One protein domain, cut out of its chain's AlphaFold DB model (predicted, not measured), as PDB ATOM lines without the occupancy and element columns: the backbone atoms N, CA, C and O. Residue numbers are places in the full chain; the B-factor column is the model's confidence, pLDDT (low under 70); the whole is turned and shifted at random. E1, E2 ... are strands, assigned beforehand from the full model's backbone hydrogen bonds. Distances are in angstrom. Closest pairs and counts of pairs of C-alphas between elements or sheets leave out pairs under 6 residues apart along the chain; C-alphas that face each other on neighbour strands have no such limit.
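This is residues 3 to 105 of the 105 residues of an uncharacterized protein of Beggiatoa sp. SS (UniProt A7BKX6). One long, twisted sheet of five strands makes a wall, and a short two-stranded hairpin, E5 and E6, covers part of one of its faces on the side of E4 and E7, reaching neither E1 nor E2. This is a lopsided sandwich, two sheets only partly face to face, with the long loop of residues 35 to 47 at one end of the wall. The 103 printed residues hold seven named strands, E1 to E7 in chain order, and no named helix; the class is all strand. The large sheet runs E1, E2, E3, E4, E7, antiparallel throughout, and the small one E5, E6, also antiparallel. The whole is compact, with a radius of gyration of the C-alphas of 14.5 A, yet elongated, spanning 46 by 28 by 24 A.

Find C-alpha 13 at (-39.179, -44.014, -37.627); from there E1, residues 13 to 21, runs 25.4 A. E2, residues 27 to 34, returns over 23.9 A. E3, residues 48 to 57, is the longest strand at 26.3 A, and E4, residues 62 to 69, covers 22.5 A. E7, residues 98 to 104, completes this sheet and ends at C-alpha 104, (-47.268, -19.202, -45.215). For the small sheet, look at C-alpha 74, (-28.605, -39.298, -47.945), where E5, residues 74 to 79, begins; E6 is residues 88 to 92.

Start at edge strand E1, where N 15 and O 32 of hairpin partner E2 are within hydrogen-bond range at 2.8 A. E1 to E4 form a meander, each strand the antiparallel neighbour of the one before. Between E2 and E3, also a hairpin, look at N 31 and O 52, 3.0 A; in the hairpin of E3 and E4, at N 53 and O 66, 2.9 A. E7, the other edge strand, is antiparallel to E4 at 164 degrees, with N 65 and O 101 2.9 A apart. In the hairpin of E5 and E6, N 77 and O 90 are 2.8 A apart. The parts of the two sheets that face each other are 8.9 A apart centre to centre, their strands at 32 degrees. The closest C-alphas of E4 and E6 are those of His 69 and Thr 92, 6.2 A; of E6 and E7, those of Lys 88 and His 101, 6.6 A. E1 and E5 are apart.

The C-alphas farthest apart, those of Glu 6 and Arg 23, are 46.9 A apart. The printed part has no cut and ends at Lys 105, the chain's last residue. The link from E2 to E3 is long, with 13 residues. Mean pLDDT of the printed part is 94.5; look for low confidence at residues 83 to 84, under 70.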
ATOM      1  N   GLN A   3     -31.561 -43.291 -47.721       94.62
ATOM      2  CA  GLN A   3     -30.990 -43.991 -48.871       94.62
ATOM      3  C   GLN A   3     -29.807 -44.849 -48.409       94.62
ATOM      4  O   GLN A   3     -28.683 -44.368 -48.293       94.62
ATOM      5  N   THR A   4     -30.073 -46.114 -48.099       90.25
ATOM      6  CA  THR A   4     -29.059 -47.072 -47.642       90.25
ATOM      7  C   THR A   4     -28.369 -47.754 -48.822       90.25
ATOM      8  O   THR A   4     -28.938 -47.856 -49.910       90.25
ATOM      9  N   VAL A   5     -27.148 -48.246 -48.602       85.38
ATOM     10  CA  VAL A   5     -26.412 -49.028 -49.609       85.38
ATOM     11  C   VAL A   5     -26.997 -50.438 -49.753       85.38
ATOM     12  O   VAL A   5     -27.100 -50.942 -50.865       85.38
ATOM     13  N   GLU A   6     -27.395 -51.062 -48.642       80.94
ATOM     14  CA  GLU A   6     -27.770 -52.483 -48.587       80.94
ATOM     15  C   GLU A   6     -29.214 -52.745 -49.031       80.94
ATOM     16  O   GLU A   6     -29.467 -53.657 -49.813       80.94
ATOM     17  N   MET A   7     -30.163 -51.931 -48.561       86.31
ATOM     18  CA  MET A   7     -31.599 -52.121 -48.804       86.31
ATOM     19  C   MET A   7     -32.212 -51.056 -49.715       86.31
ATOM     20  O   MET A   7     -33.418 -51.054 -49.971       86.31
ATOM     21  N   GLY A   8     -31.401 -50.122 -50.209       91.12
ATOM     22  CA  GLY A   8     -31.904 -48.954 -50.913       91.12
ATOM     23  C   GLY A   8     -32.703 -48.048 -49.975       91.12
ATOM     24  O   GLY A   8     -32.262 -47.712 -48.874       91.12
ATOM     25  N   SER A   9     -33.867 -47.592 -50.425       94.62
ATOM     26  CA  SER A   9     -34.647 -46.577 -49.714       94.62
ATOM     27  C   SER A   9     -35.518 -47.185 -48.611       94.62
ATOM     28  O   SER A   9     -36.484 -47.875 -48.919       94.62
ATOM     29  N   ILE A  10     -35.250 -46.837 -47.349       95.62
ATOM     30  CA  ILE A  10     -36.062 -47.243 -46.187       95.62
ATOM     31  C   ILE A  10     -36.783 -46.050 -45.545       95.62
ATOM     32  O   ILE A  10     -36.433 -44.878 -45.756       95.62
ATOM     33  N   ASN A  11     -37.810 -46.336 -44.745       95.94
ATOM     34  CA  ASN A  11     -38.520 -45.315 -43.979       95.94
ATOM     35  C   ASN A  11     -37.781 -44.991 -42.677       95.94
ATOM     36  O   ASN A  11     -37.189 -45.856 -42.046       95.94
ATOM     37  N   GLY A  12     -37.827 -43.719 -42.279       95.56
ATOM     38  CA  GLY A  12     -37.397 -43.323 -40.942       95.56
ATOM     39  C   GLY A  12     -38.546 -43.514 -39.959       95.56
ATOM     40  O   GLY A  12     -39.698 -43.233 -40.295       95.56
ATOM     41  N   VAL A  13     -38.233 -43.939 -38.742       97.38
ATOM     42  CA  VAL A  13     -39.179 -44.014 -37.627       97.38
ATOM     43  C   VAL A  13     -39.176 -42.667 -36.921       97.38
ATOM     44  O   VAL A  13     -38.104 -42.179 -36.594       97.38
ATOM     45  N   TRP A  14     -40.340 -42.046 -36.722       97.06
ATOM     46  CA  TRP A  14     -40.459 -40.750 -36.042       97.06
ATOM     47  C   TRP A  14     -40.444 -40.905 -34.520       97.06
ATOM     48  O   TRP A  14     -41.179 -41.724 -33.967       97.06
ATOM     49  N   GLN A  15     -39.688 -40.044 -33.842       98.19
ATOM     50  CA  GLN A  15     -39.693 -39.881 -32.395       98.19
ATOM     51  C   GLN A  15     -40.033 -38.436 -32.047       98.19
ATOM     52  O   GLN A  15     -39.289 -37.503 -32.357       98.19
ATOM     53  N   PHE A  16     -41.168 -38.245 -31.376       98.00
ATOM     54  CA  PHE A  16     -41.545 -36.939 -30.853       98.00
ATOM     55  C   PHE A  16     -40.688 -36.592 -29.632       98.00
ATOM     56  O   PHE A  16     -40.579 -37.393 -28.708       98.00
ATOM     57  N   GLY A  17     -40.103 -35.393 -29.627       98.31
ATOM     58  CA  GLY A  17     -39.345 -34.876 -28.493       98.31
ATOM     59  C   GLY A  17     -40.245 -34.105 -27.537       98.31
ATOM     60  O   GLY A  17     -40.608 -34.582 -26.466       98.31
ATOM     61  N   SER A  18     -40.596 -32.877 -27.916       98.44
ATOM     62  CA  SER A  18     -41.490 -32.024 -27.132       98.44
ATOM     63  C   SER A  18     -42.065 -30.893 -27.986       98.44
ATOM     64  O   SER A  18     -41.657 -30.662 -29.128       98.44
ATOM     65  N   SER A  19     -43.008 -30.159 -27.408       98.69
ATOM     66  CA  SER A  19     -43.579 -28.947 -27.981       98.69
ATOM     67  C   SER A  19     -43.794 -27.882 -26.916       98.69
ATOM     68  O   SER A  19     -43.954 -28.193 -25.738       98.69
ATOM     69  N   GLY A  20     -43.860 -26.622 -27.333       98.50
ATOM     70  CA  GLY A  20     -44.140 -25.518 -26.429       98.50
ATOM     71  C   GLY A  20     -44.547 -24.240 -27.143       98.50
ATOM     72  O   GLY A  20     -44.490 -24.130 -28.371       98.50
ATOM     73  N   THR A  21     -44.945 -23.260 -26.339       98.62
ATOM     74  CA  THR A  21     -45.311 -21.920 -26.792       98.62
ATOM     75  C   THR A  21     -44.406 -20.892 -26.129       98.62
ATOM     76  O   THR A  21     -44.187 -20.930 -24.917       98.62
ATOM     77  N   THR A  22     -43.842 -19.983 -26.922       97.69
ATOM     78  CA  THR A  22     -43.007 -18.897 -26.400       97.69
ATOM     79  C   THR A  22     -43.882 -17.811 -25.773       97.69
ATOM     80  O   THR A  22     -45.071 -17.705 -26.063       97.69
ATOM     81  N   ARG A  23     -43.291 -16.920 -24.966       97.25
ATOM     82  CA  ARG A  23     -44.011 -15.746 -24.431       97.25
ATOM     83  C   ARG A  23     -44.565 -14.822 -25.524       97.25
ATOM     84  O   ARG A  23     -45.522 -14.102 -25.274       97.25
ATOM     85  N   ARG A  24     -43.969 -14.845 -26.722       96.69
ATOM     86  CA  ARG A  24     -44.415 -14.079 -27.897       96.69
ATOM     87  C   ARG A  24     -45.610 -14.736 -28.611       96.69
ATOM     88  O   ARG A  24     -46.221 -14.106 -29.465       96.69
ATOM     89  N   GLY A  25     -45.944 -15.980 -28.264       97.44
ATOM     90  CA  GLY A  25     -47.015 -16.757 -28.890       97.44
ATOM     91  C   GLY A  25     -46.558 -17.667 -30.033       97.44
ATOM     92  O   GLY A  25     -47.401 -18.305 -30.658       97.44
ATOM     93  N   ASP A  26     -45.253 -17.757 -30.310       98.19
ATOM     94  CA  ASP A  26     -44.734 -18.707 -31.301       98.19
ATOM     95  C   ASP A  26     -44.931 -20.133 -30.812       98.19
ATOM     96  O   ASP A  26     -44.823 -20.402 -29.613       98.19
ATOM     97  N   GLN A  27     -45.154 -21.055 -31.739       98.44
ATOM     98  CA  GLN A  27     -45.294 -22.468 -31.408       98.44
ATOM     99  C   GLN A  27     -44.103 -23.241 -31.946       98.44
ATOM    100  O   GLN A  27     -43.650 -23.016 -33.068       98.44
ATOM    101  N   VAL A  28     -43.597 -24.162 -31.137       98.06
ATOM    102  CA  VAL A  28     -42.446 -24.991 -31.483       98.06
ATOM    103  C   VAL A  28     -42.792 -26.437 -31.211       98.06
ATOM    104  O   VAL A  28     -43.310 -26.750 -30.144       98.06
ATOM    105  N   ALA A  29     -42.458 -27.315 -32.145       98.38
ATOM    106  CA  ALA A  29     -42.434 -28.754 -31.932       98.38
ATOM    107  C   ALA A  29     -41.133 -29.313 -32.503       98.38
ATOM    108  O   ALA A  29     -40.625 -28.812 -33.508       98.38
ATOM    109  N   TRP A  30     -40.576 -30.336 -31.869       98.69
ATOM    110  CA  TRP A  30     -39.370 -30.984 -32.363       98.69
ATOM    111  C   TRP A  30     -39.385 -32.485 -32.101       98.69
ATOM    112  O   TRP A  30     -40.130 -32.994 -31.262       98.69
ATOM    113  N   GLY A  31     -38.538 -33.179 -32.841       98.62
ATOM    114  CA  GLY A  31     -38.306 -34.606 -32.726       98.62
ATOM    115  C   GLY A  31     -37.191 -35.013 -33.672       98.62
ATOM    116  O   GLY A  31     -36.420 -34.169 -34.140       98.62
ATOM    117  N   PHE A  32     -37.106 -36.296 -33.968       98.62
ATOM    118  CA  PHE A  32     -36.128 -36.821 -34.907       98.62
ATOM    119  C   PHE A  32     -36.657 -38.068 -35.602       98.62
ATOM    120  O   PHE A  32     -37.690 -38.615 -35.227       98.62
ATOM    121  N   PHE A  33     -35.955 -38.469 -36.653       98.31
ATOM    122  CA  PHE A  33     -36.100 -39.775 -37.262       98.31
ATOM    123  C   PHE A  33     -34.893 -40.640 -36.920       98.31
ATOM    124  O   PHE A  33     -33.765 -40.146 -36.961       98.31
ATOM    125  N   SER A  34     -35.125 -41.922 -36.664       97.81
ATOM    126  CA  SER A  34     -34.095 -42.963 -36.630       97.81
ATOM    127  C   SER A  34     -34.346 -44.011 -37.715       97.81
ATOM    128  O   SER A  34     -35.463 -44.123 -38.226       97.81
ATOM    129  N   ALA A  35     -33.342 -44.818 -38.049       97.19
ATOM    130  CA  ALA A  35     -33.586 -46.035 -38.817       97.19
ATOM    131  C   ALA A  35     -34.215 -47.122 -37.931       97.19
ATOM    132  O   ALA A  35     -34.021 -47.129 -36.709       97.19
ATOM    133  N   ASN A  36     -34.990 -48.016 -38.545       95.56
ATOM    134  CA  ASN A  36     -35.591 -49.158 -37.867       95.56
ATOM    135  C   ASN A  36     -34.552 -50.291 -37.732       95.56
ATOM    136  O   ASN A  36     -33.982 -50.671 -38.759       95.56
ATOM    137  N   PRO A  37     -34.297 -50.847 -36.529       95.38
ATOM    138  CA  PRO A  37     -33.421 -52.013 -36.367       95.38
ATOM    139  C   PRO A  37     -33.859 -53.245 -37.176       95.38
ATOM    140  O   PRO A  37     -33.011 -54.066 -37.512       95.38
ATOM    141  N   ASP A  38     -35.150 -53.366 -37.512       95.06
ATOM    142  CA  ASP A  38     -35.649 -54.464 -38.354       95.06
ATOM    143  C   ASP A  38     -35.263 -54.300 -39.837       95.06
ATOM    144  O   ASP A  38     -35.230 -55.282 -40.575       95.06
ATOM    145  N   ASP A  39     -34.960 -53.068 -40.272       94.69
ATOM    146  CA  ASP A  39     -34.533 -52.763 -41.643       94.69
ATOM    147  C   ASP A  39     -32.998 -52.733 -41.767       94.69
ATOM    148  O   ASP A  39     -32.447 -53.103 -42.797       94.69
ATOM    149  N   VAL A  40     -32.271 -52.268 -40.744       94.12
ATOM    150  CA  VAL A  40     -30.803 -52.142 -40.774       94.12
ATOM    151  C   VAL A  40     -30.182 -52.392 -39.403       94.12
ATOM    152  O   VAL A  40     -30.675 -51.918 -38.383       94.12
ATOM    153  N   SER A  41     -29.023 -53.055 -39.378       94.62
ATOM    154  CA  SER A  41     -28.339 -53.478 -38.141       94.62
ATOM    155  C   SER A  41     -27.918 -52.336 -37.205       94.62
ATOM    156  O   SER A  41     -27.736 -52.548 -36.008       94.62
ATOM    157  N   TRP A  42     -27.763 -51.124 -37.736       93.69
ATOM    158  CA  TRP A  42     -27.377 -49.917 -36.996       93.69
ATOM    159  C   TRP A  42     -28.574 -49.041 -36.584       93.69
ATOM    160  O   TRP A  42     -28.386 -47.997 -35.951       93.69
ATOM    161  N   GLY A  43     -29.802 -49.437 -36.937       95.50
ATOM    162  CA  GLY A  43     -31.014 -48.694 -36.607       95.50
ATOM    163  C   GLY A  43     -31.280 -48.673 -35.103       95.50
ATOM    164  O   GLY A  43     -31.277 -49.706 -34.440       95.50
ATOM    165  N   SER A  44     -31.491 -47.487 -34.533       96.62
ATOM    166  CA  SER A  44     -31.736 -47.325 -33.096       96.62
ATOM    167  C   SER A  44     -32.330 -45.958 -32.785       96.62
ATOM    168  O   SER A  44     -31.879 -44.953 -33.325       96.62
ATOM    169  N   GLN A  45     -33.273 -45.878 -31.842       96.06
ATOM    170  CA  GLN A  45     -33.789 -44.588 -31.353       96.06
ATOM    171  C   GLN A  45     -32.706 -43.731 -30.678       96.06
ATOM    172  O   GLN A  45     -32.829 -42.511 -30.631       96.06
ATOM    173  N   ASN A  46     -31.632 -44.357 -30.187       96.31
ATOM    174  CA  ASN A  46     -30.475 -43.664 -29.617       96.31
ATOM    175  C   ASN A  46     -29.419 -43.295 -30.679       96.31
ATOM    176  O   ASN A  46     -28.388 -42.725 -30.332       96.31
ATOM    177  N   ASN A  47     -29.668 -43.608 -31.955       96.69
ATOM    178  CA  ASN A  47     -28.849 -43.230 -33.104       96.69
ATOM    179  C   ASN A  47     -29.716 -42.445 -34.114       96.69
ATOM    180  O   ASN A  47     -30.267 -43.020 -35.055       96.69
ATOM    181  N   PRO A  48     -29.946 -41.145 -33.866       97.62
ATOM    182  CA  PRO A  48     -30.804 -40.318 -34.699       97.62
ATOM    183  C   PRO A  48     -30.152 -40.019 -36.048       97.62
ATOM    184  O   PRO A  48     -28.949 -39.811 -36.150       97.62
ATOM    185  N   GLU A  49     -30.993 -39.911 -37.068       98.00
ATOM    186  CA  GLU A  49     -30.588 -39.785 -38.465       98.00
ATOM    187  C   GLU A  49     -30.854 -38.373 -38.997       98.00
ATOM    188  O   GLU A  49     -30.036 -37.757 -39.691       98.00
ATOM    189  N   LEU A  50     -32.021 -37.835 -38.629       98.44
ATOM    190  CA  LEU A  50     -32.493 -36.522 -39.043       98.44
ATOM    191  C   LEU A  50     -33.309 -35.884 -37.921       98.44
ATOM    192  O   LEU A  50     -34.413 -36.337 -37.623       98.44
ATOM    193  N   TYR A  51     -32.811 -34.804 -37.329       98.62
ATOM    194  CA  TYR A  51     -33.600 -34.007 -36.393       98.62
ATOM    195  C   TYR A  51     -34.548 -33.075 -37.140       98.62
ATOM    196  O   TYR A  51     -34.217 -32.558 -38.209       98.62
ATOM    197  N   VAL A  52     -35.710 -32.813 -36.544       98.56
ATOM    198  CA  VAL A  52     -36.733 -31.929 -37.102       98.56
ATOM    199  C   VAL A  52     -37.168 -30.904 -36.067       98.56
ATOM    200  O   VAL A  52     -37.496 -31.253 -34.934       98.56
ATOM    201  N   LYS A  53     -37.234 -29.636 -36.475       98.50
ATOM    202  CA  LYS A  53     -37.852 -28.552 -35.702       98.50
ATOM    203  C   LYS A  53     -38.900 -27.843 -36.548       98.50
ATOM    204  O   LYS A  53     -38.565 -27.220 -37.555       98.50
ATOM    205  N   VAL A  54     -40.142 -27.873 -36.088       98.00
ATOM    206  CA  VAL A  54     -41.249 -27.081 -36.622       98.00
ATOM    207  C   VAL A  54     -41.388 -25.815 -35.787       98.00
ATOM    208  O   VAL A  54     -41.494 -25.884 -34.563       98.00
ATOM    209  N   TRP A  55     -41.371 -24.658 -36.439       98.06
ATOM    210  CA  TRP A  55     -41.556 -23.355 -35.811       98.06
ATOM    211  C   TRP A  55     -42.681 -22.601 -36.506       98.06
ATOM    212  O   TRP A  55     -42.608 -22.359 -37.706       98.06
ATOM    213  N   TYR A  56     -43.697 -22.203 -35.754       98.00
ATOM    214  CA  TYR A  56     -44.721 -21.273 -36.200       98.00
ATOM    215  C   TYR A  56     -44.409 -19.883 -35.654       98.00
ATOM    216  O   TYR A  56     -44.463 -19.660 -34.444       98.00
ATOM    217  N   ASP A  57     -44.096 -18.959 -36.557       97.38
ATOM    218  CA  ASP A  57     -43.880 -17.555 -36.240       97.38
ATOM    219  C   ASP A  57     -45.231 -16.842 -36.131       97.38
ATOM    220  O   ASP A  57     -45.913 -16.588 -37.129       97.38
ATOM    221  N   ALA A  58     -45.635 -16.529 -34.900       96.38
ATOM    222  CA  ALA A  58     -46.953 -15.959 -34.640       96.38
ATOM    223  C   ALA A  58     -47.197 -14.598 -35.326       96.38
ATOM    224  O   ALA A  58     -48.332 -14.395 -35.784       96.38
ATOM    225  N   PRO A  59     -46.200 -13.690 -35.438       95.25
ATOM    226  CA  PRO A  59     -46.362 -12.414 -36.133       95.25
ATOM    227  C   PRO A  59     -46.572 -12.557 -37.642       95.25
ATOM    228  O   PRO A  59     -47.517 -11.983 -38.175       95.25
ATOM    229  N   THR A  60     -45.722 -13.323 -38.335       96.06
ATOM    230  CA  THR A  60     -45.771 -13.418 -39.808       96.06
ATOM    231  C   THR A  60     -46.670 -14.531 -40.327       96.06
ATOM    232  O   THR A  60     -46.869 -14.631 -41.534       96.06
ATOM    233  N   LYS A  61     -47.192 -15.389 -39.438       94.88
ATOM    234  CA  LYS A  61     -47.968 -16.590 -39.793       94.88
ATOM    235  C   LYS A  61     -47.181 -17.595 -40.647       94.88
ATOM    236  O   LYS A  61     -47.765 -18.489 -41.260       94.88
ATOM    237  N   ARG A  62     -45.850 -17.494 -40.642       96.38
ATOM    238  CA  ARG A  62     -44.945 -18.419 -41.327       96.38
ATOM    239  C   ARG A  62     -44.731 -19.682 -40.498       96.38
ATOM    240  O   ARG A  62     -44.576 -19.620 -39.280       96.38
ATOM    241  N   ILE A  63     -44.668 -20.825 -41.169       97.38
ATOM    242  CA  ILE A  63     -44.260 -22.104 -40.589       97.38
ATOM    243  C   ILE A  63     -42.943 -22.528 -41.222       97.38
ATOM    244  O   ILE A  63     -42.835 -22.621 -42.443       97.38
ATOM    245  N   ASP A  64     -41.970 -22.842 -40.380       97.69
ATOM    246  CA  ASP A  64     -40.661 -23.341 -40.768       97.69
ATOM    247  C   ASP A  64     -40.506 -24.779 -40.305       97.69
ATOM    248  O   ASP A  64     -40.506 -25.048 -39.105       97.69
ATOM    249  N   VAL A  65     -40.330 -25.702 -41.245       97.94
ATOM    250  CA  VAL A  65     -39.928 -27.080 -40.955       97.94
ATOM    251  C   VAL A  65     -38.445 -27.198 -41.264       97.94
ATOM    252  O   VAL A  65     -38.029 -27.126 -42.418       97.94
ATOM    253  N   ASN A  66     -37.644 -27.323 -40.215       98.50
ATOM    254  CA  ASN A  66     -36.190 -27.357 -40.277       98.50
ATOM    255  C   ASN A  66     -35.718 -28.793 -40.094       98.50
ATOM    256  O   ASN A  66     -36.151 -29.454 -39.152       98.50
ATOM    257  N   PHE A  67     -34.808 -29.233 -40.951       98.44
ATOM    258  CA  PHE A  67     -34.198 -30.552 -40.922       98.44
ATOM    259  C   PHE A  67     -32.701 -30.413 -40.653       98.44
ATOM    260  O   PHE A  67     -32.034 -29.611 -41.313       98.44
ATOM    261  N   PHE A  68     -32.184 -31.192 -39.701       98.44
ATOM    262  CA  PHE A  68     -30.764 -31.237 -39.350       98.44
ATOM    263  C   PHE A  68     -30.249 -32.671 -39.485       98.44
ATOM    264  O   PHE A  68     -30.593 -33.547 -38.691       98.44
ATOM    265  N   HIS A  69     -29.458 -32.915 -40.524       98.06
ATOM    266  CA  HIS A  69     -28.911 -34.222 -40.877       98.06
ATOM    267  C   HIS A  69     -27.673 -34.532 -40.050       98.06
ATOM    268  O   HIS A  69     -26.701 -33.767 -40.033       98.06
ATOM    269  N   VAL A  70     -27.708 -35.680 -39.387       97.25
ATOM    270  CA  VAL A  70     -26.656 -36.144 -38.473       97.25
ATOM    271  C   VAL A  70     -26.153 -37.539 -38.829       97.25
ATOM    272  O   VAL A  70     -25.382 -38.115 -38.074       97.25
ATOM    273  N   SER A  71     -26.530 -38.053 -40.000       94.12
ATOM    274  CA  SER A  71     -26.201 -39.419 -40.398       94.12
ATOM    275  C   SER A  71     -25.135 -39.512 -41.497       94.12
ATOM    276  O   SER A  71     -24.503 -38.512 -41.856       94.12
ATOM    277  N   ALA A  72     -24.922 -40.728 -42.005       92.69
ATOM    278  CA  ALA A  72     -24.113 -41.068 -43.169       92.69
ATOM    279  C   ALA A  72     -24.904 -41.152 -44.499       92.69
ATOM    280  O   ALA A  72     -24.426 -40.571 -45.473       92.69
ATOM    281  N   PRO A  73     -26.076 -41.821 -44.599       94.69
ATOM    282  CA  PRO A  73     -26.816 -41.912 -45.849       94.69
ATOM    283  C   PRO A  73     -27.485 -40.586 -46.205       94.69
ATOM    284  O   PRO A  73     -27.831 -39.781 -45.339       94.69
ATOM    285  N   ASP A  74     -27.744 -40.386 -47.493       97.12
ATOM    286  CA  ASP A  74     -28.605 -39.298 -47.945       97.12
ATOM    287  C   ASP A  74     -30.047 -39.543 -47.492       97.12
ATOM    288  O   ASP A  74     -30.544 -40.673 -47.486       97.12
ATOM    289  N   ILE A  75     -30.750 -38.475 -47.123       97.75
ATOM    290  CA  ILE A  75     -32.114 -38.575 -46.596       97.75
ATOM    291  C   ILE A  75     -33.028 -37.645 -47.381       97.75
ATOM    292  O   ILE A  75     -32.846 -36.429 -47.384       97.75
ATOM    293  N   LYS A  76     -34.052 -38.218 -48.016       96.94
ATOM    294  CA  LYS A  76     -35.154 -37.464 -48.624       96.94
ATOM    295  C   LYS A  76     -36.169 -37.118 -47.540       96.94
ATOM    296  O   LYS A  76     -36.846 -38.011 -47.016       96.94
ATOM    297  N   ALA A  77     -36.245 -35.842 -47.191       95.94
ATOM    298  CA  ALA A  77     -37.156 -35.290 -46.204       95.94
ATOM    299  C   ALA A  77     -38.378 -34.686 -46.898       95.94
ATOM    300  O   ALA A  77     -38.243 -33.973 -47.890       95.94
ATOM    301  N   TYR A  78     -39.563 -34.952 -46.358       94.69
ATOM    302  CA  TYR A  78     -40.830 -34.458 -46.887       94.69
ATOM    303  C   TYR A  78     -41.637 -33.811 -45.767       94.69
ATOM    304  O   TYR A  78     -41.610 -34.275 -44.628       94.69
ATOM    305  N   SER A  79     -42.373 -32.748 -46.084       94.50
ATOM    306  CA  SER A  79     -43.339 -32.154 -45.161       94.50
ATOM    307  C   SER A  79     -44.577 -31.641 -45.888       94.50
ATOM    308  O   SER A  79     -44.550 -31.296 -47.073       94.50
ATOM    309  N   GLY A  80     -45.680 -31.572 -45.155       92.44
ATOM    310  CA  GLY A  80     -46.969 -31.085 -45.624       92.44
ATOM    311  C   GLY A  80     -47.920 -30.878 -44.451       92.44
ATOM    312  O   GLY A  80     -47.608 -31.248 -43.321       92.44
ATOM    313  N   PHE A  81     -49.076 -30.273 -44.722       85.00
ATOM    314  CA  PHE A  81     -50.121 -30.062 -43.713       85.00
ATOM    315  C   PHE A  81     -50.931 -31.326 -43.405       85.00
ATOM    316  O   PHE A  81     -51.632 -31.369 -42.397       85.00
ATOM    317  N   SER A  82     -50.847 -32.349 -44.257       79.31
ATOM    318  CA  SER A  82     -51.444 -33.660 -44.020       79.31
ATOM    319  C   SER A  82     -50.422 -34.765 -44.268       79.31
ATOM    320  O   SER A  82     -49.449 -34.581 -45.001       79.31
ATOM    321  N   SER A  83     -50.659 -35.936 -43.677       67.88
ATOM    322  CA  SER A  83     -49.834 -37.135 -43.870       67.88
ATOM    323  C   SER A  83     -49.972 -37.767 -45.259       67.88
ATOM    324  O   SER A  83     -49.206 -38.663 -45.589       67.88
ATOM    325  N   VAL A  84     -50.937 -37.312 -46.064       67.69
ATOM    326  CA  VAL A  84     -51.217 -37.843 -47.408       67.69
ATOM    327  C   VAL A  84     -50.760 -36.908 -48.529       67.69
ATOM    328  O   VAL A  84     -50.575 -37.368 -49.648       67.69
ATOM    329  N   ASN A  85     -50.536 -35.620 -48.236       73.38
ATOM    330  CA  ASN A  85     -50.074 -34.628 -49.207       73.38
ATOM    331  C   ASN A  85     -48.828 -33.906 -48.686       73.38
ATOM    332  O   ASN A  85     -48.904 -32.937 -47.923       73.38
ATOM    333  N   TYR A  86     -47.667 -34.379 -49.136       78.44
ATOM    334  CA  TYR A  86     -46.393 -33.713 -48.899       78.44
ATOM    335  C   TYR A  86     -46.186 -32.608 -49.933       78.44
ATOM    336  O   TYR A  86     -45.890 -32.863 -51.096       78.44
ATOM    337  N   ASN A  87     -46.324 -31.362 -49.494       80.69
ATOM    338  CA  ASN A  87     -46.221 -30.194 -50.366       80.69
ATOM    339  C   ASN A  87     -44.767 -29.802 -50.672       80.69
ATOM    340  O   ASN A  87     -44.524 -29.059 -51.620       80.69
ATOM    341  N   LYS A  88     -43.800 -30.236 -49.850       91.44
ATOM    342  CA  LYS A  88     -42.371 -29.959 -50.052       91.44
ATOM    343  C   LYS A  88     -41.528 -31.198 -49.781       91.44
ATOM    344  O   LYS A  88     -41.810 -31.947 -48.845       91.44
ATOM    345  N   GLY A  89     -40.486 -31.374 -50.588       93.81
ATOM    346  CA  GLY A  89     -39.483 -32.421 -50.437       93.81
ATOM    347  C   GLY A  89     -38.087 -31.897 -50.760       93.81
ATOM    348  O   GLY A  89     -37.941 -31.038 -51.629       93.81
ATOM    349  N   ALA A  90     -37.077 -32.415 -50.070       94.81
ATOM    350  CA  ALA A  90     -35.673 -32.085 -50.294       94.81
ATOM    351  C   ALA A  90     -34.758 -33.246 -49.880       94.81
ATOM    352  O   ALA A  90     -35.137 -34.076 -49.054       94.81
ATOM    353  N   THR A  91     -33.546 -33.292 -50.432       96.56
ATOM    354  CA  THR A  91     -32.518 -34.260 -50.027       96.56
ATOM    355  C   THR A  91     -31.512 -33.576 -49.113       96.56
ATOM    356  O   THR A  91     -30.828 -32.643 -49.524       96.56
ATOM    357  N   THR A  92     -31.414 -34.057 -47.879       96.25
ATOM    358  CA  THR A  92     -30.366 -33.678 -46.929       96.25
ATOM    359  C   THR A  92     -29.205 -34.661 -47.029       96.25
ATOM    360  O   THR A  92     -29.437 -35.868 -47.135       96.25
ATOM    361  N   THR A  93     -27.978 -34.150 -46.998       96.75
ATOM    362  CA  THR A  93     -26.745 -34.925 -47.217       96.75
ATOM    363  C   THR A  93     -25.679 -34.504 -46.208       96.75
ATOM    364  O   THR A  93     -25.825 -33.493 -45.515       96.75
ATOM    365  N   VAL A  94     -24.546 -35.207 -46.179       96.06
ATOM    366  CA  VAL A  94     -23.388 -34.808 -45.356       96.06
ATOM    367  C   VAL A  94     -22.820 -33.428 -45.721       96.06
ATOM    368  O   VAL A  94     -22.238 -32.769 -44.861       96.06
ATOM    369  N   ASN A  95     -23.040 -32.969 -46.960       96.94
ATOM    370  CA  ASN A  95     -22.634 -31.647 -47.456       96.94
ATOM    371  C   ASN A  95     -23.751 -30.599 -47.336       96.94
ATOM    372  O   ASN A  95     -23.518 -29.402 -47.488       96.94
ATOM    373  N   THR A  96     -24.982 -31.028 -47.073       96.62
ATOM    374  CA  THR A  96     -26.156 -30.166 -46.913       96.62
ATOM    375  C   THR A  96     -26.916 -30.622 -45.680       96.62
ATOM    376  O   THR A  96     -27.987 -31.226 -45.756       96.62
ATOM    377  N   ARG A  97     -26.307 -30.354 -44.518       97.19
ATOM    378  CA  ARG A  97     -26.831 -30.842 -43.239       97.19
ATOM    379  C   ARG A  97     -28.037 -30.073 -42.730       97.19
ATOM    380  O   ARG A  97     -28.766 -30.586 -41.894       97.19
ATOM    381  N   TYR A  98     -28.256 -28.863 -43.226       97.88
ATOM    382  CA  TYR A  98     -29.412 -28.057 -42.878       97.88
ATOM    383  C   TYR A  98     -30.284 -27.835 -44.109       97.88
ATOM    384  O   TYR A  98     -29.799 -27.463 -45.176       97.88
ATOM    385  N   THR A  99     -31.584 -28.061 -43.962       97.56
ATOM    386  CA  THR A  99     -32.584 -27.775 -44.993       97.56
ATOM    387  C   THR A  99     -33.859 -27.276 -44.336       97.56
ATOM    388  O   THR A  99     -34.212 -27.709 -43.240       97.56
ATOM    389  N   ARG A 100     -34.561 -26.358 -45.000       97.62
ATOM    390  CA  ARG A 100     -35.769 -25.730 -44.468       97.62
ATOM    391  C   ARG A 100     -36.881 -25.717 -45.501       97.62
ATOM    392  O   ARG A 100     -36.686 -25.291 -46.636       97.62
ATOM    393  N   HIS A 101     -38.065 -26.129 -45.077       97.25
ATOM    394  CA  HIS A 101     -39.305 -25.945 -45.814       97.25
ATOM    395  C   HIS A 101     -40.113 -24.826 -45.156       97.25
ATOM    396  O   HIS A 101     -40.477 -24.922 -43.987       97.25
ATOM    397  N   GLU A 102     -40.395 -23.767 -45.909       95.81
ATOM    398  CA  GLU A 102     -41.227 -22.650 -45.450       95.81
ATOM    399  C   GLU A 102     -42.662 -22.766 -45.974       95.81
ATOM    400  O   GLU A 102     -42.872 -23.096 -47.144       95.81
ATOM    401  N   TYR A 103     -43.639 -22.438 -45.139       94.50
ATOM    402  CA  TYR A 103     -45.044 -22.289 -45.508       94.50
ATOM    403  C   TYR A 103     -45.575 -20.967 -44.968       94.50
ATOM    404  O   TYR A 103     -45.131 -20.498 -43.923       94.50
ATOM    405  N   PHE A 104     -46.558 -20.398 -45.654       89.56
ATOM    406  CA  PHE A 104     -47.268 -19.202 -45.215       89.56
ATOM    407  C   PHE A 104     -48.739 -19.561 -45.040       89.56
ATOM    408  O   PHE A 104     -49.289 -20.294 -45.868       89.56
ATOM    409  N   LYS A 105     -49.333 -19.100 -43.940       70.44
ATOM    410  CA  LYS A 105     -50.750 -19.279 -43.631       70.44
ATOM    411  C   LYS A 105     -51.453 -17.934 -43.557       70.44
ATOM    412  O   LYS A 105     -50.825 -16.986 -43.043       70.44
TER     413      LYS A 105